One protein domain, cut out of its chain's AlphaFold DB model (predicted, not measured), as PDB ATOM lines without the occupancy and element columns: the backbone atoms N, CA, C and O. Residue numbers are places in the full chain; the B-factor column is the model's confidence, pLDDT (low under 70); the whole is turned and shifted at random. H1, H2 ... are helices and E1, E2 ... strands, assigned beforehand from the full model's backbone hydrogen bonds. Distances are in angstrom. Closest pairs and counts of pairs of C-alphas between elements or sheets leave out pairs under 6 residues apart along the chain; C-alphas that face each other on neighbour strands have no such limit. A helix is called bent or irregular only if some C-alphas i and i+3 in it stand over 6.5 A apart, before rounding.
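What this domain is: This is residues 5 to 172 of the 181 residues of a protein of Arundo donax (UniProt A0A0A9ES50). Two small antiparallel sheets are set one after the other along the longest axis: at one end a ribbon of three long strands, E1, E7 and E6, with H4 along one face and H2 packed on H4, and at the other end the four strands E2 to E5 with H3 across one face. On the face of the ribbon away from H4, H5 leads off to H6 and the chain folds back through residues 143 to 155 to H7, making a loose arm of helices with few contacts. The 168 printed residues hold seven named helices and seven named strands, in the order H1 H2 E1 H3 E2 E3 E4 E5 H4 E6 H5 H6 H7 E7; the class is mixed, helices and strands. The sheets run E1 - E7 - E6 and E2 - E3 - E4 - E5, the latter a meander, each strand the antiparallel neighbour of the one before. The whole is only just compact, close to loose, with a radius of gyration of the C-alphas of 18.1 A and spans of 55 by 43 by 28 A.

How they stand to each other: H1, residues 5 to 9, and H2, residues 11 to 24, touch only at the corner by their tight link, with the C-alphas of Cys 7 and Ala 14 closest at 4.9 A. With its residues 14 to 18 alone H2 touches H4, residues 105 to 114, at Leu 18 and Ala 112, whose C-alphas are 6.0 A apart; they run the same way at a steep tilt of 51 degrees. E1, residues 30 to 36, is antiparallel to E7, residues 164 to 170, with N 33 and O 167 at 3.0 A. E7 is the inner strand, and on its other side is E6, residues 118 to 124, with N 168 and O 121 at 2.8 A. This sheet is twisted, its C-alphas lying up to 4.2 A off the best plane; H2 only grazes it with residues 18 to 22. H3, residues 38 to 54, is on the sheet of E2, residues 63 to 65, E3, residues 69 to 73, E4, residues 86 to 91, and E5, residues 98 to 101, making two layers, a helix on one face of a sheet. Its height over the sheet is 9.8 A, and it runs across the strands, at 79 degrees to E2 on the local plane. The hairpins E2 and E3, E3 and E4, and E4 and E5 have N 64 and O 71 at 2.8 A, N 72 and O 88 at 2.9 A, and N 87 and O 100 at 2.9 A. H1 only grazes this sheet with residues 5 to 9. H4 is on the three-stranded sheet at a height of 9.5 A, along the strands, at 13 degrees to E7 on the local plane. H5, residues 125 to 131, is on the opposite face, over none of the strands. H6, residues 133 to 142, is close to H5 but not clearly touching, with the C-alphas of Tyr 129 and Phe 136 closest at 7.1 A. H7, residues 156 to 161, is also close to H5 but not clearly touching, with the C-alphas of Thr 126 and His 159 closest at 6.7 A. H6 and H7 are apart. In H2, H3, H4 and H5 every O i to N i+4 pair is within hydrogen-bond range; H6 has 4 of 6, while H1 has 0 of 1 and H7 0 of 2, beside 2 of 2 and 2 of 3 O i to N i+3 pairs.

Where its parts are: H1 begins at C-alpha 5, (-32.922, -55.584, -71.483). H2 is 20.3 A long, E1 20.1 A, and H3, the longest helix by residues, 24.4 A, ending at C-alpha 54, (-41.648, -63.676, -101.663). E4 measures 16.6 A, H4 14.1 A and E6 18.6 A. H6 is 13.9 A long and only just irregular, with C-alphas 135 and 138 at 6.9 A. E7, 20.2 A long, ends at C-alpha 170, (-42.523, -42.715, -60.422).

The domain as a whole: The two C-alphas farthest apart, those of Pro 27 and Gly 56, are 57.0 A from each other. The printed part has no cut; the links E3 to E4 and H6 to H7 are long. The mean pLDDT of the printed part is 85.4, and residues 58 to 60, 143 to 146 and 160 to 163 are under 70.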
ATOM      1  N   GLN A   5     -32.578 -54.663 -70.405       85.12
ATOM      2  CA  GLN A   5     -32.922 -55.584 -71.483       85.12
ATOM      3  C   GLN A   5     -32.553 -57.037 -71.174       85.12
ATOM      4  O   GLN A   5     -33.232 -57.938 -71.642       85.12
ATOM      5  N   LEU A   6     -31.507 -57.293 -70.383       87.62
ATOM      6  CA  LEU A   6     -31.139 -58.658 -69.999       87.62
ATOM      7  C   LEU A   6     -32.184 -59.272 -69.063       87.62
ATOM      8  O   LEU A   6     -32.482 -60.451 -69.179       87.62
ATOM      9  N   CYS A   7     -32.812 -58.462 -68.208       91.81
ATOM     10  CA  CYS A   7     -33.869 -58.933 -67.314       91.81
ATOM     11  C   CYS A   7     -35.170 -59.299 -68.049       91.81
ATOM     12  O   CYS A   7     -36.057 -59.875 -67.430       91.81
ATOM     13  N   PHE A   8     -35.300 -58.985 -69.343       93.81
ATOM     14  CA  PHE A   8     -36.434 -59.405 -70.177       93.81
ATOM     15  C   PHE A   8     -36.269 -60.813 -70.763       93.81
ATOM     16  O   PHE A   8     -37.103 -61.244 -71.560       93.81
ATOM     17  N   GLU A   9     -35.238 -61.556 -70.351       93.50
ATOM     18  CA  GLU A   9     -35.100 -62.977 -70.676       93.50
ATOM     19  C   GLU A   9     -36.277 -63.807 -70.136       93.50
ATOM     20  O   GLU A   9     -36.763 -64.695 -70.835       93.50
ATOM     21  N   SER A  10     -36.787 -63.489 -68.939       95.25
ATOM     22  CA  SER A  10     -38.002 -64.102 -68.386       95.25
ATOM     23  C   SER A  10     -38.862 -63.102 -67.610       95.25
ATOM     24  O   SER A  10     -38.386 -62.057 -67.157       95.25
ATOM     25  N   GLU A  11     -40.143 -63.430 -67.420       96.25
ATOM     26  CA  GLU A  11     -41.062 -62.595 -66.640       96.25
ATOM     27  C   GLU A  11     -40.610 -62.470 -65.175       96.25
ATOM     28  O   GLU A  11     -40.708 -61.395 -64.582       96.25
ATOM     29  N   GLU A  12     -40.071 -63.539 -64.590       96.56
ATOM     30  CA  GLU A  12     -39.584 -63.572 -63.208       96.56
ATOM     31  C   GLU A  12     -38.410 -62.613 -63.002       96.56
ATOM     32  O   GLU A  12     -38.362 -61.900 -61.996       96.56
ATOM     33  N   GLN A  13     -37.473 -62.566 -63.953       95.81
ATOM     34  CA  GLN A  13     -36.338 -61.647 -63.895       95.81
ATOM     35  C   GLN A  13     -36.796 -60.187 -64.022       95.81
ATOM     36  O   GLN A  13     -36.371 -59.346 -63.225       95.81
ATOM     37  N   ALA A  14     -37.701 -59.891 -64.960       95.25
ATOM     38  CA  ALA A  14     -38.249 -58.549 -65.150       95.25
ATOM     39  C   ALA A  14     -39.036 -58.079 -63.913       95.25
ATOM     40  O   ALA A  14     -38.829 -56.963 -63.429       95.25
ATOM     41  N   LYS A  15     -39.872 -58.953 -63.333       96.00
ATOM     42  CA  LYS A  15     -40.576 -58.700 -62.063       96.00
ATOM     43  C   LYS A  15     -39.602 -58.409 -60.931       96.00
ATOM     44  O   LYS A  15     -39.765 -57.429 -60.209       96.00
ATOM     45  N   LYS A  16     -38.569 -59.242 -60.780       95.75
ATOM     46  CA  LYS A  16     -37.551 -59.068 -59.738       95.75
ATOM     47  C   LYS A  16     -36.827 -57.732 -59.881       95.75
ATOM     48  O   LYS A  16     -36.627 -57.053 -58.877       95.75
ATOM     49  N   LEU A  17     -36.473 -57.333 -61.103       94.31
ATOM     50  CA  LEU A  17     -35.861 -56.032 -61.367       94.31
ATOM     51  C   LEU A  17     -36.760 -54.883 -60.891       94.31
ATOM     52  O   LEU A  17     -36.299 -54.031 -60.134       94.31
ATOM     53  N   LEU A  18     -38.029 -54.862 -61.304       94.69
ATOM     54  CA  LEU A  18     -38.943 -53.760 -60.985       94.69
ATOM     55  C   LEU A  18     -39.292 -53.707 -59.495       94.69
ATOM     56  O   LEU A  18     -39.343 -52.620 -58.922       94.69
ATOM     57  N   ASN A  19     -39.427 -54.860 -58.840       94.62
ATOM     58  CA  ASN A  19     -39.592 -54.930 -57.388       94.62
ATOM     59  C   ASN A  19     -38.362 -54.391 -56.648       94.62
ATOM     60  O   ASN A  19     -38.505 -53.621 -55.698       94.62
ATOM     61  N   ASN A  20     -37.152 -54.733 -57.103       94.12
ATOM     62  CA  ASN A  20     -35.922 -54.187 -56.531       94.12
ATOM     63  C   ASN A  20     -35.875 -52.663 -56.689       94.12
ATOM     64  O   ASN A  20     -35.625 -51.965 -55.710       94.12
ATOM     65  N   VAL A  21     -36.168 -52.147 -57.888       93.12
ATOM     66  CA  VAL A  21     -36.244 -50.702 -58.163       93.12
ATOM     67  C   VAL A  21     -37.251 -50.024 -57.234       93.12
ATOM     68  O   VAL A  21     -36.904 -49.070 -56.540       93.12
ATOM     69  N   SER A  22     -38.477 -50.543 -57.162       93.12
ATOM     70  CA  SER A  22     -39.524 -49.998 -56.297       93.12
ATOM     71  C   SER A  22     -39.101 -49.987 -54.825       93.12
ATOM     72  O   SER A  22     -39.295 -48.988 -54.135       93.12
ATOM     73  N   SER A  23     -38.433 -51.045 -54.352       92.25
ATOM     74  CA  SER A  23     -37.989 -51.152 -52.957       92.25
ATOM     75  C   SER A  23     -36.967 -50.083 -52.549       92.25
ATOM     76  O   SER A  23     -37.006 -49.618 -51.409       92.25
ATOM     77  N   VAL A  24     -36.093 -49.659 -53.473       93.06
ATOM     78  CA  VAL A  24     -35.026 -48.683 -53.191       93.06
ATOM     79  C   VAL A  24     -35.444 -47.237 -53.447       93.06
ATOM     80  O   VAL A  24     -34.848 -46.318 -52.882       93.06
ATOM     81  N   LEU A  25     -36.463 -47.006 -54.278       92.19
ATOM     82  CA  LEU A  25     -36.963 -45.661 -54.537       92.19
ATOM     83  C   LEU A  25     -37.667 -45.101 -53.306       92.19
ATOM     84  O   LEU A  25     -38.570 -45.722 -52.758       92.19
ATOM     85  N   LYS A  26     -37.316 -43.882 -52.897       89.94
ATOM     86  CA  LYS A  26     -38.140 -43.138 -51.935       89.94
ATOM     87  C   LYS A  26     -39.504 -42.820 -52.564       89.94
ATOM     88  O   LYS A  26     -39.599 -42.761 -53.790       89.94
ATOM     89  N   PRO A  27     -40.552 -42.578 -51.763       87.12
ATOM     90  CA  PRO A  27     -41.789 -42.028 -52.297       87.12
ATOM     91  C   PRO A  27     -41.547 -40.730 -53.080       87.12
ATOM     92  O   PRO A  27     -40.787 -39.872 -52.632       87.12
ATOM     93  N   GLY A  28     -42.162 -40.617 -54.256       86.00
ATOM     94  CA  GLY A  28     -41.913 -39.555 -55.237       86.00
ATOM     95  C   GLY A  28     -40.607 -39.711 -56.027       86.00
ATOM     96  O   GLY A  28     -40.258 -38.829 -56.806       86.00
ATOM     97  N   GLY A  29     -39.857 -40.794 -55.816       90.69
ATOM     98  CA  GLY A  29     -38.642 -41.104 -56.562       90.69
ATOM     99  C   GLY A  29     -38.947 -41.628 -57.963       90.69
ATOM    100  O   GLY A  29     -39.964 -42.289 -58.180       90.69
ATOM    101  N   TYR A  30     -38.025 -41.373 -58.893       90.62
ATOM    102  CA  TYR A  30     -38.176 -41.722 -60.301       90.62
ATOM    103  C   TYR A  30     -37.236 -42.850 -60.722       90.62
ATOM    104  O   TYR A  30     -36.056 -42.867 -60.368       90.62
ATOM    105  N   PHE A  31     -37.758 -43.757 -61.539       91.19
ATOM    106  CA  PHE A  31     -36.995 -44.722 -62.311       91.19
ATOM    107  C   PHE A  31     -37.044 -44.325 -63.781       91.19
ATOM    108  O   PHE A  31     -38.094 -44.408 -64.415       91.19
ATOM    109  N   PHE A  32     -35.904 -43.906 -64.320       89.31
ATOM    110  CA  PHE A  32     -35.756 -43.600 -65.735       89.31
ATOM    111  C   PHE A  32     -34.882 -44.655 -66.410       89.31
ATOM    112  O   PHE A  32     -33.971 -45.221 -65.798       89.31
ATOM    113  N   GLY A  33     -35.144 -44.907 -67.683       87.56
ATOM    114  CA  GLY A  33     -34.321 -45.791 -68.486       87.56
ATOM    115  C   GLY A  33     -34.538 -45.578 -69.972       87.56
ATOM    116  O   GLY A  33     -35.418 -44.838 -70.407       87.56
ATOM    117  N   MET A  34     -33.694 -46.236 -70.755       86.50
ATOM    118  CA  MET A  34     -33.753 -46.213 -72.207       86.50
ATOM    119  C   MET A  34     -33.551 -47.631 -72.725       86.50
ATOM    120  O   MET A  34     -32.743 -48.390 -72.189       86.50
ATOM    121  N   THR A  35     -34.295 -47.990 -73.760       88.25
ATOM    122  CA  THR A  35     -34.158 -49.264 -74.465       88.25
ATOM    123  C   THR A  35     -34.322 -49.017 -75.962       88.25
ATOM    124  O   THR A  35     -35.091 -48.135 -76.341       88.25
ATOM    125  N   PRO A  36     -33.656 -49.784 -76.835       87.69
ATOM    126  CA  PRO A  36     -34.000 -49.826 -78.249       87.69
ATOM    127  C   PRO A  36     -35.500 -50.071 -78.450       87.69
ATOM    128  O   PRO A  36     -36.122 -50.835 -77.696       87.69
ATOM    129  N   ASP A  37     -36.078 -49.431 -79.466       89.06
ATOM    130  CA  ASP A  37     -37.473 -49.630 -79.842       89.06
ATOM    131  C   ASP A  37     -37.668 -51.051 -80.386       89.06
ATOM    132  O   ASP A  37     -37.377 -51.369 -81.545       89.06
ATOM    133  N   SER A  38     -38.182 -51.918 -79.519       90.19
ATOM    134  CA  SER A  38     -38.384 -53.328 -79.838       90.19
ATOM    135  C   SER A  38     -39.457 -53.541 -80.905       90.19
ATOM    136  O   SER A  38     -39.338 -54.483 -81.683       90.19
ATOM    137  N   SER A  39     -40.451 -52.653 -81.006       87.94
ATOM    138  CA  SER A  39     -41.491 -52.712 -82.041       87.94
ATOM    139  C   SER A  39     -40.911 -52.370 -83.411       87.94
ATOM    140  O   SER A  39     -41.186 -53.061 -84.395       87.94
ATOM    141  N   THR A  40     -40.055 -51.347 -83.476       88.25
ATOM    142  CA  THR A  40     -39.343 -50.978 -84.707       88.25
ATOM    143  C   THR A  40     -38.387 -52.088 -85.145       88.25
ATOM    144  O   THR A  40     -38.393 -52.478 -86.317       88.25
ATOM    145  N   ILE A  41     -37.603 -52.647 -84.217       90.12
ATOM    146  CA  ILE A  41     -36.705 -53.777 -84.494       90.12
ATOM    147  C   ILE A  41     -37.504 -54.986 -85.007       90.12
ATOM    148  O   ILE A  41     -37.165 -55.551 -86.047       90.12
ATOM    149  N   TRP A  42     -38.594 -55.351 -84.328       90.12
ATOM    150  CA  TRP A  42     -39.437 -56.482 -84.715       90.12
ATOM    151  C   TRP A  42     -40.086 -56.288 -86.093       90.12
ATOM    152  O   TRP A  42     -40.053 -57.186 -86.931       90.12
ATOM    153  N   THR A  43     -40.585 -55.087 -86.382       89.69
ATOM    154  CA  THR A  43     -41.176 -54.751 -87.688       89.69
ATOM    155  C   THR A  43     -40.149 -54.867 -88.819       89.69
ATOM    156  O   THR A  43     -40.456 -55.391 -89.890       89.69
ATOM    157  N   LYS A  44     -38.913 -54.392 -88.601       89.25
ATOM    158  CA  LYS A  44     -37.813 -54.538 -89.572       89.25
ATOM    159  C   LYS A  44     -37.470 -56.014 -89.803       89.25
ATOM    160  O   LYS A  44     -37.254 -56.409 -90.946       89.25
ATOM    161  N   TYR A  45     -37.462 -56.825 -88.743       88.50
ATOM    162  CA  TYR A  45     -37.246 -58.268 -88.845       88.50
ATOM    163  C   TYR A  45     -38.323 -58.940 -89.704       88.50
ATOM    164  O   TYR A  45     -37.988 -59.572 -90.703       88.50
ATOM    165  N   GLN A  46     -39.605 -58.738 -89.387       87.31
ATOM    166  CA  GLN A  46     -40.715 -59.363 -90.117       87.31
ATOM    167  C   GLN A  46     -40.715 -59.008 -91.608       87.31
ATOM    168  O   GLN A  46     -40.859 -59.893 -92.448       87.31
ATOM    169  N   LYS A  47     -40.444 -57.746 -91.962       88.06
ATOM    170  CA  LYS A  47     -40.322 -57.327 -93.370       88.06
ATOM    171  C   LYS A  47     -39.217 -58.075 -94.122       88.06
ATOM    172  O   LYS A  47     -39.394 -58.411 -95.291       88.06
ATOM    173  N   ASN A  48     -38.082 -58.340 -93.471       85.19
ATOM    174  CA  ASN A  48     -37.004 -59.129 -94.072       85.19
ATOM    175  C   ASN A  48     -37.431 -60.586 -94.287       85.19
ATOM    176  O   ASN A  48     -37.142 -61.152 -95.342       85.19
ATOM    177  N   VAL A  49     -38.150 -61.162 -93.319       83.81
ATOM    178  CA  VAL A  49     -38.705 -62.517 -93.418       83.81
ATOM    179  C   VAL A  49     -39.679 -62.624 -94.596       83.81
ATOM    180  O   VAL A  49     -39.480 -63.444 -95.494       83.81
ATOM    181  N   GLU A  50     -40.669 -61.733 -94.666       84.56
ATOM    182  CA  GLU A  50     -41.663 -61.671 -95.749       84.56
ATOM    183  C   GLU A  50     -41.015 -61.496 -97.131       84.56
ATOM    184  O   GLU A  50     -41.356 -62.196 -98.088       84.56
ATOM    185  N   ALA A  51     -40.036 -60.593 -97.249       83.81
ATOM    186  CA  ALA A  51     -39.328 -60.356 -98.503       83.81
ATOM    187  C   ALA A  51     -38.559 -61.594 -98.990       83.81
ATOM    188  O   ALA A  51     -38.445 -61.809-100.200       83.81
ATOM    189  N   SER A  52     -38.038 -62.412 -98.075       80.06
ATOM    190  CA  SER A  52     -37.350 -63.657 -98.417       80.06
ATOM    191  C   SER A  52     -38.301 -64.766 -98.845       80.06
ATOM    192  O   SER A  52     -38.003 -65.450 -99.828       80.06
ATOM    193  N   HIS A  53     -39.464 -64.887 -98.199       79.94
ATOM    194  CA  HIS A  53     -40.520 -65.797 -98.652       79.94
ATOM    195  C   HIS A  53     -41.002 -65.440-100.063       79.94
ATOM    196  O   HIS A  53     -41.065 -66.313-100.927       79.94
ATOM    197  N   ASN A  54     -41.231 -64.151-100.339       77.62
ATOM    198  CA  ASN A  54     -41.648 -63.676-101.663       77.62
ATOM    199  C   ASN A  54     -40.613 -63.957-102.765       77.62
ATOM    200  O   ASN A  54     -40.971 -64.102-103.932       77.62
ATOM    201  N   LYS A  55     -39.325 -64.048-102.411       80.19
ATOM    202  CA  LYS A  55     -38.230 -64.365-103.342       80.19
ATOM    203  C   LYS A  55     -37.951 -65.867-103.471       80.19
ATOM    204  O   LYS A  55     -37.020 -66.242-104.178       80.19
ATOM    205  N   GLY A  56     -38.715 -66.723-102.785       71.88
ATOM    206  CA  GLY A  56     -38.527 -68.174-102.807       71.88
ATOM    207  C   GLY A  56     -37.191 -68.638-102.216       71.88
ATOM    208  O   GLY A  56     -36.728 -69.734-102.541       71.88
ATOM    209  N   LEU A  57     -36.538 -67.820-101.377       71.62
ATOM    210  CA  LEU A  57     -35.305 -68.236-100.710       71.62
ATOM    211  C   LEU A  57     -35.622 -69.311 -99.667       71.62
ATOM    212  O   LEU A  57     -36.478 -69.127 -98.809       71.62
ATOM    213  N   LYS A  58     -34.868 -70.416 -99.705       61.50
ATOM    214  CA  LYS A  58     -34.970 -71.503 -98.715       61.50
ATOM    215  C   LYS A  58     -34.467 -71.106 -97.322       61.50
ATOM    216  O   LYS A  58     -34.801 -71.777 -96.355       61.50
ATOM    217  N   THR A  59     -33.654 -70.058 -97.229       64.25
ATOM    218  CA  THR A  59     -33.084 -69.546 -95.978       64.25
ATOM    219  C   THR A  59     -33.565 -68.126 -95.741       64.25
ATOM    220  O   THR A  59     -33.264 -67.221 -96.528       64.25
ATOM    221  N   VAL A  60     -34.297 -67.937 -94.650       65.25
ATOM    222  CA  VAL A  60     -34.742 -66.629 -94.188       65.25
ATOM    223  C   VAL A  60     -33.561 -65.927 -93.502       65.25
ATOM    224  O   VAL A  60     -32.878 -66.531 -92.677       65.25
ATOM    225  N   PRO A  61     -33.248 -64.667 -93.846       70.69
ATOM    226  CA  PRO A  61     -32.217 -63.917 -93.156       70.69
ATOM    227  C   PRO A  61     -32.695 -63.612 -91.737       70.69
ATOM    228  O   PRO A  61     -33.607 -62.817 -91.524       70.69
ATOM    229  N   ASN A  62     -32.026 -64.204 -90.753       82.56
ATOM    230  CA  ASN A  62     -32.275 -63.970 -89.333       82.56
ATOM    231  C   ASN A  62     -31.671 -62.650 -88.815       82.56
ATOM    232  O   ASN A  62     -31.590 -62.433 -87.607       82.56
ATOM    233  N   SER A  63     -31.220 -61.772 -89.715       86.31
ATOM    234  CA  SER A  63     -30.503 -60.549 -89.369       86.31
ATOM    235  C   SER A  63     -31.097 -59.301 -90.019       86.31
ATOM    236  O   SER A  63     -31.487 -59.315 -91.188       86.31
ATOM    237  N   ILE A  64     -31.077 -58.195 -89.284       88.31
ATOM    238  CA  ILE A  64     -31.317 -56.844 -89.783       88.31
ATOM    239  C   ILE A  64     -29.954 -56.175 -89.934       88.31
ATOM    240  O   ILE A  64     -29.207 -56.060 -88.963       88.31
ATOM    241  N   ARG A  65     -29.634 -55.709 -91.141       87.44
ATOM    242  CA  ARG A  65     -28.391 -54.985 -91.423       87.44
ATOM    243  C   ARG A  65     -28.708 -53.534 -91.771       87.44
ATOM    244  O   ARG A  65     -29.487 -53.281 -92.685       87.44
ATOM    245  N   SER A  66     -28.084 -52.613 -91.048       83.75
ATOM    246  CA  SER A  66     -28.016 -51.185 -91.364       83.75
ATOM    247  C   SER A  66     -26.553 -50.805 -91.644       83.75
ATOM    248  O   SER A  66     -25.651 -51.641 -91.553       83.75
ATOM    249  N   GLU A  67     -26.307 -49.547 -91.997       82.12
ATOM    250  CA  GLU A  67     -24.960 -48.990 -92.174       82.12
ATOM    251  C   GLU A  67     -24.166 -48.989 -90.860       82.12
ATOM    252  O   GLU A  67     -22.952 -49.178 -90.871       82.12
ATOM    253  N   ASN A  68     -24.847 -48.813 -89.723       82.81
ATOM    254  CA  ASN A  68     -24.198 -48.608 -88.424       82.81
ATOM    255  C   ASN A  68     -24.193 -49.840 -87.522       82.81
ATOM    256  O   ASN A  68     -23.421 -49.888 -86.568       82.81
ATOM    257  N   TYR A  69     -25.059 -50.819 -87.781       87.25
ATOM    258  CA  TYR A  69     -25.163 -52.012 -86.949       87.25
ATOM    259  C   TYR A  69     -25.732 -53.207 -87.707       87.25
ATOM    260  O   TYR A  69     -26.381 -53.089 -88.748       87.25
ATOM    261  N   THR A  70     -25.520 -54.382 -87.128       90.44
ATOM    262  CA  THR A  70     -26.213 -55.621 -87.466       90.44
ATOM    263  C   THR A  70     -26.903 -56.152 -86.215       90.44
ATOM    264  O   THR A  70     -26.283 -56.237 -85.159       90.44
ATOM    265  N   ILE A  71     -28.184 -56.493 -86.341       91.69
ATOM    266  CA  ILE A  71     -28.951 -57.230 -85.335       91.69
ATOM    267  C   ILE A  71     -29.156 -58.643 -85.862       91.69
ATOM    268  O   ILE A  71     -29.664 -58.791 -86.969       91.69
ATOM    269  N   THR A  72     -28.814 -59.663 -85.083       91.62
ATOM    270  CA  THR A  72     -29.017 -61.073 -85.444       91.62
ATOM    271  C   THR A  72     -29.881 -61.754 -84.394       91.62
ATOM    272  O   THR A  72     -29.556 -61.719 -83.211       91.62
ATOM    273  N   PHE A  73     -30.978 -62.382 -84.812       90.69
ATOM    274  CA  PHE A  73     -31.841 -63.164 -83.929       90.69
ATOM    275  C   PHE A  73     -31.369 -64.614 -83.849       90.69
ATOM    276  O   PHE A  73     -31.000 -65.215 -84.858       90.69
ATOM    277  N   GLU A  74     -31.410 -65.180 -82.642       83.50
ATOM    278  CA  GLU A  74     -30.986 -66.564 -82.392       83.50
ATOM    279  C   GLU A  74     -32.004 -67.588 -82.908       83.50
ATOM    280  O   GLU A  74     -31.630 -68.611 -83.473       83.50
ATOM    281  N   VAL A  75     -33.294 -67.300 -82.719       78.00
ATOM    282  CA  VAL A  75     -34.407 -68.211 -83.015       78.00
ATOM    283  C   VAL A  75     -35.419 -67.492 -83.899       78.00
ATOM    284  O   VAL A  75     -35.707 -66.314 -83.669       78.00
ATOM    285  N   GLU A  76     -35.971 -68.174 -84.899       76.50
ATOM    286  CA  GLU A  76     -37.093 -67.662 -85.691       76.50
ATOM    287  C   GLU A  76     -38.391 -67.763 -84.884       76.50
ATOM    288  O   GLU A  76     -38.665 -68.778 -84.255       76.50
ATOM    289  N   GLU A  77     -39.179 -66.691 -84.873       78.69
ATOM    290  CA  GLU A  77     -40.479 -66.661 -84.195       78.69
ATOM    291  C   GLU A  77     -41.494 -66.021 -85.134       78.69
ATOM    292  O   GLU A  77     -41.203 -64.996 -85.752       78.69
ATOM    293  N   GLU A  78     -42.694 -66.589 -85.210       75.62
ATOM    294  CA  GLU A  78     -43.767 -66.055 -86.058       75.62
ATOM    295  C   GLU A  78     -44.415 -64.802 -85.448       75.62
ATOM    296  O   GLU A  78     -44.894 -63.915 -86.157       75.62
ATOM    297  N   LYS A  79     -44.402 -64.701 -84.114       85.44
ATOM    298  CA  LYS A  79     -44.993 -63.599 -83.346       85.44
ATOM    299  C   LYS A  79     -43.977 -63.002 -82.387       85.44
ATOM    300  O   LYS A  79     -43.075 -63.698 -81.940       85.44
ATOM    301  N   PHE A  80     -44.149 -61.732 -82.028       86.69
ATOM    302  CA  PHE A  80     -43.320 -61.089 -81.009       86.69
ATOM    303  C   PHE A  80     -43.654 -61.699 -79.635       86.69
ATOM    304  O   PHE A  80     -44.760 -61.462 -79.136       86.69
ATOM    305  N   PRO A  81     -42.770 -62.504 -79.009       90.94
ATOM    306  CA  PRO A  81     -43.048 -63.013 -77.674       90.94
ATOM    307  C   PRO A  81     -42.896 -61.896 -76.635       90.94
ATOM    308  O   PRO A  81     -42.142 -60.939 -76.814       90.94
ATOM    309  N   PHE A  82     -43.593 -62.034 -75.509       93.75
ATOM    310  CA  PHE A  82     -43.567 -61.030 -74.444       93.75
ATOM    311  C   PHE A  82     -42.229 -60.961 -73.693       93.75
ATOM    312  O   PHE A  82     -41.895 -59.907 -73.155       93.75
ATOM    313  N   PHE A  83     -41.485 -62.068 -73.653       94.12
ATOM    314  CA  PHE A  83     -40.190 -62.208 -72.982       94.12
ATOM    315  C   PHE A  83     -39.298 -63.172 -73.771       94.12
ATOM    316  O   PHE A  83     -39.787 -63.941 -74.598       94.12
ATOM    317  N   GLY A  84     -37.992 -63.131 -73.516       92.69
ATOM    318  CA  GLY A  84     -37.046 -64.139 -73.998       92.69
ATOM    319  C   GLY A  84     -36.613 -64.010 -75.458       92.69
ATOM    320  O   GLY A  84     -35.778 -64.797 -75.901       92.69
ATOM    321  N   LYS A  85     -37.106 -63.020 -76.223       92.94
ATOM    322  CA  LYS A  85     -36.622 -62.804 -77.596       92.94
ATOM    323  C   LYS A  85     -35.231 -62.183 -77.586       92.94
ATOM    324  O   LYS A  85     -35.093 -60.960 -77.540       92.94
ATOM    325  N   LYS A  86     -34.215 -63.036 -77.661       92.56
ATOM    326  CA  LYS A  86     -32.808 -62.641 -77.701       92.56
ATOM    327  C   LYS A  86     -32.372 -62.188 -79.087       92.56
ATOM    328  O   LYS A  86     -32.826 -62.715 -80.107       92.56
ATOM    329  N   TYR A  87     -31.465 -61.224 -79.100       91.81
ATOM    330  CA  TYR A  87     -30.748 -60.802 -80.289       91.81
ATOM    331  C   TYR A  87     -29.325 -60.367 -79.942       91.81
ATOM    332  O   TYR A  87     -29.047 -59.881 -78.843       91.81
ATOM    333  N   GLN A  88     -28.437 -60.522 -80.915       92.06
ATOM    334  CA  GLN A  88     -27.074 -60.013 -80.885       92.06
ATOM    335  C   GLN A  88     -27.019 -58.684 -81.623       92.06
ATOM    336  O   GLN A  88     -27.437 -58.607 -82.778       92.06
ATOM    337  N   LEU A  89     -26.498 -57.652 -80.971       90.19
ATOM    338  CA  LEU A  89     -26.219 -56.353 -81.564       90.19
ATOM    339  C   LEU A  89     -24.723 -56.232 -81.830       90.19
ATOM    340  O   LEU A  89     -23.911 -56.430 -80.933       90.19
ATOM    341  N   LYS A  90     -24.360 -55.872 -83.057       90.00
ATOM    342  CA  LYS A  90     -22.983 -55.558 -83.431       90.00
ATOM    343  C   LYS A  90     -22.936 -54.219 -84.145       90.00
ATOM    344  O   LYS A  90     -23.498 -54.099 -85.233       90.00
ATOM    345  N   PHE A  91     -22.242 -53.237 -83.579       87.44
ATOM    346  CA  PHE A  91     -21.985 -51.974 -84.268       87.44
ATOM    347  C   PHE A  91     -20.925 -52.147 -85.363       87.44
ATOM    348  O   PHE A  91     -20.026 -52.979 -85.261       87.44
ATOM    349  N   ALA A  92     -21.028 -51.362 -86.436       84.31
ATOM    350  CA  ALA A  92     -20.177 -51.490 -87.621       84.31
ATOM    351  C   ALA A  92     -18.679 -51.322 -87.311       84.31
ATOM    352  O   ALA A  92     -17.846 -51.982 -87.930       84.31
ATOM    353  N   ASN A  93     -18.351 -50.482 -86.326       80.56
ATOM    354  CA  ASN A  93     -16.977 -50.179 -85.923       80.56
ATOM    355  C   ASN A  93     -16.485 -51.033 -84.743       80.56
ATOM    356  O   ASN A  93     -15.389 -50.799 -84.238       80.56
ATOM    357  N   GLU A  94     -17.276 -52.009 -84.292       83.81
ATOM    358  CA  GLU A  94     -16.958 -52.830 -83.127       83.81
ATOM    359  C   GLU A  94     -16.708 -54.288 -83.523       83.81
ATOM    360  O   GLU A  94     -17.397 -54.882 -84.358       83.81
ATOM    361  N   ALA A  95     -15.675 -54.884 -82.924       80.94
ATOM    362  CA  ALA A  95     -15.340 -56.290 -83.146       80.94
ATOM    363  C   ALA A  95     -16.217 -57.237 -82.311       80.94
ATOM    364  O   ALA A  95     -16.428 -58.385 -82.707       80.94
ATOM    365  N   VAL A  96     -16.720 -56.747 -81.176       87.19
ATOM    366  CA  VAL A  96     -17.553 -57.487 -80.226       87.19
ATOM    367  C   VAL A  96     -19.036 -57.337 -80.560       87.19
ATOM    368  O   VAL A  96     -19.428 -56.461 -81.329       87.19
ATOM    369  N   PHE A  97     -19.847 -58.236 -80.016       86.00
ATOM    370  CA  PHE A  97     -21.301 -58.162 -80.078       86.00
ATOM    371  C   PHE A  97     -21.866 -58.214 -78.662       86.00
ATOM    372  O   PHE A  97     -21.328 -58.918 -77.804       86.00
ATOM    373  N   ASP A  98     -22.976 -57.519 -78.455       88.50
ATOM    374  CA  ASP A  98     -23.715 -57.512 -77.201       88.50
ATOM    375  C   ASP A  98     -24.992 -58.338 -77.329       88.50
ATOM    376  O   ASP A  98     -25.685 -58.302 -78.349       88.50
ATOM    377  N   ASN A  99     -25.316 -59.093 -76.281       90.75
ATOM    378  CA  ASN A  99     -26.553 -59.862 -76.216       90.75
ATOM    379  C   ASN A  99     -27.612 -59.055 -75.469       90.75
ATOM    380  O   ASN A  99     -27.375 -58.574 -74.360       90.75
ATOM    381  N   HIS A 100     -28.801 -58.963 -76.048       91.38
ATOM    382  CA  HIS A 100     -29.939 -58.263 -75.464       91.38
ATOM    383  C   HIS A 100     -31.217 -59.081 -75.645       91.38
ATOM    384  O   HIS A 100     -31.287 -59.956 -76.508       91.38
ATOM    385  N   CYS A 101     -32.254 -58.762 -74.867       92.62
ATOM    386  CA  CYS A 101     -33.615 -59.194 -75.171       92.62
ATOM    387  C   CYS A 101     -34.448 -58.010 -75.665       92.62
ATOM    388  O   CYS A 101     -34.253 -56.869 -75.229       92.62
ATOM    389  N   LEU A 102     -35.393 -58.286 -76.564       92.56
ATOM    390  CA  LEU A 102     -36.448 -57.331 -76.879       92.56
ATOM    391  C   LEU A 102     -37.309 -57.082 -75.638       92.56
ATOM    392  O   LEU A 102     -37.641 -57.999 -74.886       92.56
ATOM    393  N   VAL A 103     -37.699 -55.827 -75.461       93.19
ATOM    394  CA  VAL A 103     -38.534 -55.363 -74.360       93.19
ATOM    395  C   VAL A 103     -39.948 -55.170 -74.887       93.19
ATOM    396  O   VAL A 103     -40.239 -54.214 -75.607       93.19
ATOM    397  N   HIS A 104     -40.854 -56.074 -74.519       93.12
ATOM    398  CA  HIS A 104     -42.270 -55.893 -74.810       93.12
ATOM    399  C   HIS A 104     -42.848 -54.821 -73.875       93.12
ATOM    400  O   HIS A 104     -43.163 -55.083 -72.712       93.12
ATOM    401  N   PHE A 105     -42.976 -53.593 -74.380       90.12
ATOM    402  CA  PHE A 105     -43.385 -52.426 -73.591       90.12
ATOM    403  C   PHE A 105     -44.694 -52.599 -72.807       90.12
ATOM    404  O   PHE A 105     -44.712 -52.254 -71.625       90.12
ATOM    405  N   PRO A 106     -45.767 -53.183 -73.374       92.06
ATOM    406  CA  PRO A 106     -46.983 -53.437 -72.603       92.06
ATOM    407  C   PRO A 106     -46.743 -54.357 -71.397       92.06
ATOM    408  O   PRO A 106     -47.326 -54.145 -70.333       92.06
ATOM    409  N   SER A 107     -45.845 -55.342 -71.529       94.25
ATOM    410  CA  SER A 107     -45.429 -56.181 -70.400       94.25
ATOM    411  C   SER A 107     -44.640 -55.372 -69.375       94.25
ATOM    412  O   SER A 107     -44.951 -55.463 -68.192       94.25
ATOM    413  N   LEU A 108     -43.678 -54.545 -69.804       92.75
ATOM    414  CA  LEU A 108     -42.931 -53.657 -68.905       92.75
ATOM    415  C   LEU A 108     -43.879 -52.774 -68.082       92.75
ATOM    416  O   LEU A 108     -43.768 -52.739 -66.861       92.75
ATOM    417  N   MET A 109     -44.839 -52.114 -68.736       92.06
ATOM    418  CA  MET A 109     -45.816 -51.244 -68.075       92.06
ATOM    419  C   MET A 109     -46.684 -51.999 -67.069       92.06
ATOM    420  O   MET A 109     -46.920 -51.512 -65.962       92.06
ATOM    421  N   ARG A 110     -47.167 -53.191 -67.445       95.31
ATOM    422  CA  ARG A 110     -47.954 -54.050 -66.554       95.31
ATOM    423  C   ARG A 110     -47.148 -54.421 -65.309       95.31
ATOM    424  O   ARG A 110     -47.632 -54.213 -64.202       95.31
ATOM    425  N   LEU A 111     -45.924 -54.917 -65.490       95.69
ATOM    426  CA  LEU A 111     -45.064 -55.335 -64.383       95.69
ATOM    427  C   LEU A 111     -44.622 -54.157 -63.502       95.69
ATOM    428  O   LEU A 111     -44.518 -54.306 -62.290       95.69
ATOM    429  N   ALA A 112     -44.393 -52.980 -64.090       93.50
ATOM    430  CA  ALA A 112     -44.054 -51.773 -63.340       93.50
ATOM    431  C   ALA A 112     -45.211 -51.381 -62.414       93.50
ATOM    432  O   ALA A 112     -44.998 -51.155 -61.223       93.50
ATOM    433  N   ARG A 113     -46.446 -51.418 -62.929       93.38
ATOM    434  CA  ARG A 113     -47.654 -51.183 -62.132       93.38
ATOM    435  C   ARG A 113     -47.819 -52.209 -61.013       93.38
ATOM    436  O   ARG A 113     -48.128 -51.822 -59.892       93.38
ATOM    437  N   GLU A 114     -47.599 -53.493 -61.296       94.31
ATOM    438  CA  GLU A 114     -47.622 -54.559 -60.279       94.31
ATOM    439  C   GLU A 114     -46.589 -54.317 -59.160       94.31
ATOM    440  O   GLU A 114     -46.850 -54.645 -58.006       94.31
ATOM    441  N   ALA A 115     -45.452 -53.688 -59.476       93.25
ATOM    442  CA  ALA A 115     -44.418 -53.303 -58.514       93.25
ATOM    443  C   ALA A 115     -44.698 -51.969 -57.782       93.25
ATOM    444  O   ALA A 115     -43.855 -51.505 -57.008       93.25
ATOM    445  N   GLY A 116     -45.846 -51.322 -58.018       90.88
ATOM    446  CA  GLY A 116     -46.192 -50.024 -57.423       90.88
ATOM    447  C   GLY A 116     -45.483 -48.827 -58.069       90.88
ATOM    448  O   GLY A 116     -45.320 -47.785 -57.433       90.88
ATOM    449  N   LEU A 117     -45.026 -48.978 -59.314       92.50
ATOM    450  CA  LEU A 117     -44.478 -47.899 -60.130       92.50
ATOM    451  C   LEU A 117     -45.553 -47.395 -61.095       92.50
ATOM    452  O   LEU A 117     -46.190 -48.167 -61.813       92.50
ATOM    453  N   GLU A 118     -45.732 -46.084 -61.150       90.00
ATOM    454  CA  GLU A 118     -46.655 -45.427 -62.060       90.00
ATOM    455  C   GLU A 118     -45.907 -44.855 -63.256       90.00
ATOM    456  O   GLU A 118     -44.826 -44.283 -63.126       90.00
ATOM    457  N   TYR A 119     -46.485 -45.037 -64.437       86.31
ATOM    458  CA  TYR A 119     -45.984 -44.436 -65.662       86.31
ATOM    459  C   TYR A 119     -46.080 -42.909 -65.577       86.31
ATOM    460  O   TYR A 119     -47.129 -42.381 -65.212       86.31
ATOM    461  N   VAL A 120     -45.000 -42.225 -65.953       87.38
ATOM    462  CA  VAL A 120     -44.962 -40.763 -66.084       87.38
ATOM    463  C   VAL A 120     -44.832 -40.382 -67.551       87.38
ATOM    464  O   VAL A 120     -45.647 -39.619 -68.060       87.38
ATOM    465  N   GLU A 121     -43.832 -40.938 -68.236       85.81
ATOM    466  CA  GLU A 121     -43.502 -40.557 -69.608       85.81
ATOM    467  C   GLU A 121     -42.854 -41.713 -70.374       85.81
ATOM    468  O   GLU A 121     -42.059 -42.476 -69.825       85.81
ATOM    469  N   ILE A 122     -43.213 -41.859 -71.647       86.06
ATOM    470  CA  ILE A 122     -42.570 -42.727 -72.630       86.06
ATOM    471  C   ILE A 122     -42.494 -41.888 -73.894       86.06
ATOM    472  O   ILE A 122     -43.523 -41.433 -74.392       86.06
ATOM    473  N   GLN A 123     -41.287 -41.711 -74.414       86.00
ATOM    474  CA  GLN A 123     -41.066 -40.908 -75.606       86.00
ATOM    475  C   GLN A 123     -40.013 -41.558 -76.495       86.00
ATOM    476  O   GLN A 123     -39.027 -42.135 -76.019       86.00
ATOM    477  N   ASN A 124     -40.225 -41.483 -77.806       85.31
ATOM    478  CA  ASN A 124     -39.206 -41.860 -78.768       85.31
ATOM    479  C   ASN A 124     -38.095 -40.802 -78.758       85.31
ATOM    480  O   ASN A 124     -38.365 -39.606 -78.829       85.31
ATOM    481  N   LEU A 125     -36.834 -41.229 -78.697       83.75
ATOM    482  CA  LEU A 125     -35.703 -40.304 -78.619       83.75
ATOM    483  C   LEU A 125     -35.555 -39.430 -79.874       83.75
ATOM    484  O   LEU A 125     -35.105 -38.291 -79.781       83.75
ATOM    485  N   THR A 126     -35.942 -39.944 -81.042       83.62
ATOM    486  CA  THR A 126     -35.954 -39.150 -82.278       83.62
ATOM    487  C   THR A 126     -36.992 -38.035 -82.187       83.62
ATOM    488  O   THR A 126     -36.667 -36.891 -82.486       83.62
ATOM    489  N   GLU A 127     -38.200 -38.349 -81.713       86.25
ATOM    490  CA  GLU A 127     -39.268 -37.358 -81.514       86.25
ATOM    491  C   GLU A 127     -38.859 -36.321 -80.462       86.25
ATOM    492  O   GLU A 127     -38.916 -35.123 -80.725       86.25
ATOM    493  N   PHE A 128     -38.324 -36.770 -79.320       86.81
ATOM    494  CA  PHE A 128     -37.795 -35.883 -78.283       86.81
ATOM    495  C   PHE A 128     -36.728 -34.928 -78.828       86.81
ATOM    496  O   PHE A 128     -36.726 -33.737 -78.505       86.81
ATOM    497  N   TYR A 129     -35.802 -35.440 -79.646       86.62
ATOM    498  CA  TYR A 129     -34.772 -34.609 -80.254       86.62
ATOM    499  C   TYR A 129     -35.373 -33.585 -81.216       86.62
ATOM    500  O   TYR A 129     -34.970 -32.424 -81.180       86.62
ATOM    501  N   ASP A 130     -36.313 -33.993 -82.068       86.94
ATOM    502  CA  ASP A 130     -36.940 -33.099 -83.038       86.94
ATOM    503  C   ASP A 130     -37.706 -31.964 -82.337       86.94
ATOM    504  O   ASP A 130     -37.547 -30.801 -82.725       86.94
ATOM    505  N   ASP A 131     -38.418 -32.267 -81.247       89.12
ATOM    506  CA  ASP A 131     -39.131 -31.284 -80.419       89.12
ATOM    507  C   ASP A 131     -38.180 -30.297 -79.719       89.12
ATOM    508  O   ASP A 131     -38.495 -29.118 -79.546       89.12
ATOM    509  N   ASN A 132     -36.979 -30.753 -79.348       88.25
ATOM    510  CA  ASN A 132     -36.000 -29.971 -78.588       88.25
ATOM    511  C   ASN A 132     -34.758 -29.582 -79.408       88.25
ATOM    512  O   ASN A 132     -33.707 -29.218 -78.866       88.25
ATOM    513  N   ARG A 133     -34.870 -29.630 -80.737       87.38
ATOM    514  CA  ARG A 133     -33.745 -29.501 -81.668       87.38
ATOM    515  C   ARG A 133     -32.945 -28.219 -81.478       87.38
ATOM    516  O   ARG A 133     -31.721 -28.243 -81.567       87.38
ATOM    517  N   THR A 134     -33.610 -27.098 -81.216       87.44
ATOM    518  CA  THR A 134     -32.951 -25.796 -81.017       87.44
ATOM    519  C   THR A 134     -32.005 -25.797 -79.818       87.44
ATOM    520  O   THR A 134     -30.990 -25.104 -79.846       87.44
ATOM    521  N   GLN A 135     -32.308 -26.599 -78.797       88.12
ATOM    522  CA  GLN A 135     -31.522 -26.701 -77.571       88.12
ATOM    523  C   GLN A 135     -30.382 -27.716 -77.718       88.12
ATOM    524  O   GLN A 135     -29.256 -27.443 -77.308       88.12
ATOM    525  N   PHE A 136     -30.649 -28.874 -78.337       86.00
ATOM    526  CA  PHE A 136     -29.691 -29.984 -78.371       86.00
ATOM    527  C   PHE A 136     -28.811 -30.046 -79.625       86.00
ATOM    528  O   PHE A 136     -27.728 -30.633 -79.566       86.00
ATOM    529  N   ALA A 137     -29.199 -29.422 -80.743       85.75
ATOM    530  CA  ALA A 137     -28.387 -29.427 -81.962       85.75
ATOM    531  C   ALA A 137     -26.965 -28.862 -81.766       85.75
ATOM    532  O   ALA A 137     -26.025 -29.492 -82.256       85.75
ATOM    533  N   PRO A 138     -26.744 -27.746 -81.034       85.69
ATOM    534  CA  PRO A 138     -25.392 -27.244 -80.772       85.69
ATOM    535  C   PRO A 138     -24.537 -28.230 -79.964       85.69
ATOM    536  O   PRO A 138     -23.340 -28.377 -80.216       85.69
ATOM    537  N   MET A 139     -25.159 -28.940 -79.016       84.94
ATOM    538  CA  MET A 139     -24.488 -29.944 -78.192       84.94
ATOM    539  C   MET A 139     -24.052 -31.144 -79.040       84.94
ATOM    540  O   MET A 139     -22.887 -31.529 -78.998       84.94
ATOM    541  N   LEU A 140     -24.950 -31.682 -79.876       79.31
ATOM    542  CA  LEU A 140     -24.627 -32.793 -80.778       79.31
ATOM    543  C   LEU A 140     -23.640 -32.406 -81.881       79.31
ATOM    544  O   LEU A 140     -22.810 -33.226 -82.256       79.31
ATOM    545  N   GLY A 141     -23.700 -31.172 -82.386       75.19
ATOM    546  CA  GLY A 141     -22.743 -30.661 -83.371       75.19
ATOM    547  C   GLY A 141     -21.322 -30.519 -82.816       75.19
ATOM    548  O   GLY A 141     -20.360 -30.545 -83.580       75.19
ATOM    549  N   SER A 142     -21.193 -30.397 -81.491       75.69
ATOM    550  CA  SER A 142     -19.909 -30.300 -80.788       75.69
ATOM    551  C   SER A 142     -19.316 -31.671 -80.445       75.69
ATOM    552  O   SER A 142     -18.109 -31.791 -80.226       75.69
ATOM    553  N   CYS A 143     -20.134 -32.726 -80.423       64.00
ATOM    554  CA  CYS A 143     -19.646 -34.098 -80.375       64.00
ATOM    555  C   CYS A 143     -19.024 -34.421 -81.740       64.00
ATOM    556  O   CYS A 143     -19.713 -34.366 -82.749       64.00
ATOM    557  N   GLY A 144     -17.733 -34.766 -81.798       56.69
ATOM    558  CA  GLY A 144     -16.950 -34.933 -83.040       56.69
ATOM    559  C   GLY A 144     -17.443 -35.970 -84.070       56.69
ATOM    560  O   GLY A 144     -16.748 -36.230 -85.049       56.69
ATOM    561  N   ALA A 145     -18.626 -36.554 -83.882       62.53
ATOM    562  CA  ALA A 145     -19.367 -37.296 -84.889       62.53
ATOM    563  C   ALA A 145     -20.512 -36.418 -85.426       62.53
ATOM    564  O   ALA A 145     -21.380 -35.980 -84.679       62.53
ATOM    565  N   SER A 146     -20.542 -36.174 -86.741       69.88
ATOM    566  CA  SER A 146     -21.624 -35.415 -87.387       69.88
ATOM    567  C   SER A 146     -22.924 -36.234 -87.358       69.88
ATOM    568  O   SER A 146     -23.229 -36.980 -88.290       69.88
ATOM    569  N   PHE A 147     -23.664 -36.136 -86.252       75.12
ATOM    570  CA  PHE A 147     -25.006 -36.706 -86.094       75.12
ATOM    571  C   PHE A 147     -26.073 -35.852 -86.779       75.12
ATOM    572  O   PHE A 147     -27.134 -36.363 -87.148       75.12
ATOM    573  N   VAL A 148     -25.775 -34.565 -86.950       81.94
ATOM    574  CA  VAL A 148     -26.694 -33.539 -87.433       81.94
ATOM    575  C   VAL A 148     -26.119 -32.811 -88.651       81.94
ATOM    576  O   VAL A 148     -24.900 -32.679 -88.788       81.94
ATOM    577  N   ASP A 149     -26.998 -32.347 -89.543       83.75
ATOM    578  CA  ASP A 149     -26.656 -31.425 -90.629       83.75
ATOM    579  C   ASP A 149     -26.346 -30.013 -90.074       83.75
ATOM    580  O   ASP A 149     -26.624 -29.737 -88.903       83.75
ATOM    581  N   PRO A 150     -25.809 -29.075 -90.880       82.06
ATOM    582  CA  PRO A 150     -25.537 -27.704 -90.425       82.06
ATOM    583  C   PRO A 150     -26.764 -26.931 -89.918       82.06
ATOM    584  O   PRO A 150     -26.618 -25.894 -89.280       82.06
ATOM    585  N   ARG A 151     -27.981 -27.409 -90.201       84.25
ATOM    586  CA  ARG A 151     -29.233 -26.840 -89.687       84.25
ATOM    587  C   ARG A 151     -29.665 -27.519 -88.385       84.25
ATOM    588  O   ARG A 151     -30.719 -27.180 -87.852       84.25
ATOM    589  N   GLY A 152     -28.933 -28.515 -87.893       81.44
ATOM    590  CA  GLY A 152     -29.265 -29.303 -86.709       81.44
ATOM    591  C   GLY A 152     -30.220 -30.474 -86.960       81.44
ATOM    592  O   GLY A 152     -30.743 -31.025 -85.994       81.44
ATOM    593  N   LYS A 153     -30.521 -30.843 -88.214       85.44
ATOM    594  CA  LYS A 153     -31.402 -31.985 -88.520       85.44
ATOM    595  C   LYS A 153     -30.619 -33.281 -88.363       85.44
ATOM    596  O   LYS A 153     -29.511 -33.358 -88.886       85.44
ATOM    597  N   LEU A 154     -31.195 -34.304 -87.733       83.00
ATOM    598  CA  LEU A 154     -30.579 -35.630 -87.704       83.00
ATOM    599  C   LEU A 154     -30.332 -36.151 -89.126       83.00
ATOM    600  O   LEU A 154     -31.170 -36.028 -90.023       83.00
ATOM    601  N   LEU A 155     -29.146 -36.716 -89.338       82.19
ATOM    602  CA  LEU A 155     -28.824 -37.417 -90.577       82.19
ATOM    603  C   LEU A 155     -29.525 -38.782 -90.603       82.19
ATOM    604  O   LEU A 155     -29.752 -39.384 -89.557       82.19
ATOM    605  N   GLY A 156     -29.803 -39.315 -91.800       75.75
ATOM    606  CA  GLY A 156     -30.443 -40.631 -91.977       75.75
ATOM    607  C   GLY A 156     -29.763 -41.746 -91.175       75.75
ATOM    608  O   GLY A 156     -30.421 -42.490 -90.457       75.75
ATOM    609  N   ARG A 157     -28.425 -41.771 -91.197       72.94
ATOM    610  CA  ARG A 157     -27.606 -42.700 -90.403       72.94
ATOM    611  C   ARG A 157     -27.818 -42.571 -88.887       72.94
ATOM    612  O   ARG A 157     -27.707 -43.556 -88.171       72.94
ATOM    613  N   SER A 158     -28.135 -41.376 -88.394       74.06
ATOM    614  CA  SER A 158     -28.335 -41.105 -86.967       74.06
ATOM    615  C   SER A 158     -29.700 -41.587 -86.481       74.06
ATOM    616  O   SER A 158     -29.801 -42.056 -85.353       74.06
ATOM    617  N   HIS A 159     -30.732 -41.529 -87.332       72.19
ATOM    618  CA  HIS A 159     -32.080 -42.004 -86.987       72.19
ATOM    619  C   HIS A 159     -32.098 -43.491 -86.629       72.19
ATOM    620  O   HIS A 159     -32.756 -43.892 -85.676       72.19
ATOM    621  N   ASP A 160     -31.331 -44.306 -87.354       68.69
ATOM    622  CA  ASP A 160     -31.256 -45.743 -87.091       68.69
ATOM    623  C   ASP A 160     -30.588 -46.069 -85.743       68.69
ATOM    624  O   ASP A 160     -30.936 -47.078 -85.132       68.69
ATOM    625  N   ILE A 161     -29.658 -45.228 -85.277       67.62
ATOM    626  CA  ILE A 161     -28.968 -45.373 -83.982       67.62
ATOM    627  C   ILE A 161     -29.837 -44.830 -82.835       67.62
ATOM    628  O   ILE A 161     -29.841 -45.389 -81.743       67.62
ATOM    629  N   LEU A 162     -30.585 -43.751 -83.086       59.44
ATOM    630  CA  LEU A 162     -31.443 -43.075 -82.105       59.44
ATOM    631  C   LEU A 162     -32.861 -43.658 -82.019       59.44
ATOM    632  O   LEU A 162     -33.713 -43.076 -81.348       59.44
ATOM    633  N   ALA A 163     -33.125 -44.802 -82.654       68.19
ATOM    634  CA  ALA A 163     -34.383 -45.545 -82.551       68.19
ATOM    635  C   ALA A 163     -34.528 -46.230 -81.174       68.19
ATOM    636  O   ALA A 163     -34.689 -47.447 -81.058       68.19
ATOM    637  N   CYS A 164     -34.437 -45.429 -80.117       76.38
ATOM    638  CA  CYS A 164     -34.584 -45.810 -78.727       76.38
ATOM    639  C   CYS A 164     -35.861 -45.196 -78.163       76.38
ATOM    640  O   CYS A 164     -36.235 -44.069 -78.488       76.38
ATOM    641  N   ILE A 165     -36.489 -45.933 -77.262       75.00
ATOM    642  CA  ILE A 165     -37.568 -45.448 -76.421       75.00
ATOM    643  C   ILE A 165     -36.974 -45.122 -75.055       75.00
ATOM    644  O   ILE A 165     -36.307 -45.955 -74.430       75.00
ATOM    645  N   GLN A 166     -37.232 -43.907 -74.595       80.31
ATOM    646  CA  GLN A 166     -36.997 -43.496 -73.221       80.31
ATOM    647  C   GLN A 166     -38.273 -43.705 -72.416       80.31
ATOM    648  O   GLN A 166     -39.378 -43.560 -72.938       80.31
ATOM    649  N   PHE A 167     -38.123 -44.073 -71.149       79.19
ATOM    650  CA  PHE A 167     -39.245 -44.237 -70.239       79.19
ATOM    651  C   PHE A 167     -38.912 -43.684 -68.855       79.19
ATOM    652  O   PHE A 167     -37.770 -43.745 -68.392       79.19
ATOM    653  N   LEU A 168     -39.946 -43.193 -68.184       81.31
ATOM    654  CA  LEU A 168     -39.909 -42.627 -66.849       81.31
ATOM    655  C   LEU A 168     -41.091 -43.163 -66.040       81.31
ATOM    656  O   LEU A 168     -42.252 -43.038 -66.436       81.31
ATOM    657  N   TYR A 169     -40.782 -43.735 -64.882       79.50
ATOM    658  CA  TYR A 169     -41.744 -44.197 -63.889       79.50
ATOM    659  C   TYR A 169     -41.517 -43.477 -62.558       79.50
ATOM    660  O   TYR A 169     -40.385 -43.128 -62.231       79.50
ATOM    661  N   SER A 170     -42.570 -43.294 -61.768       84.00
ATOM    662  CA  SER A 170     -42.523 -42.715 -60.422       84.00
ATOM    663  C   SER A 170     -43.081 -43.692 -59.390       84.00
ATOM    664  O   SER A 170     -44.009 -44.447 -59.675       84.00
ATOM    665  N   ARG A 171     -42.543 -43.672 -58.170       81.94
ATOM    666  CA  ARG A 171     -43.120 -44.387 -57.024       81.94
ATOM    667  C   ARG A 171     -44.079 -43.463 -56.269       81.94
ATOM    668  O   ARG A 171     -43.630 -42.635 -55.477       81.94
ATOM    669  N   ASN A 172     -45.388 -43.622 -56.452       70.38
ATOM    670  CA  ASN A 172     -46.387 -42.810 -55.748       70.38
ATOM    671  C   ASN A 172     -46.760 -43.372 -54.361       70.38
ATOM    672  O   ASN A 172     -46.745 -44.577 -54.118       70.38
TER     673      ASN A 172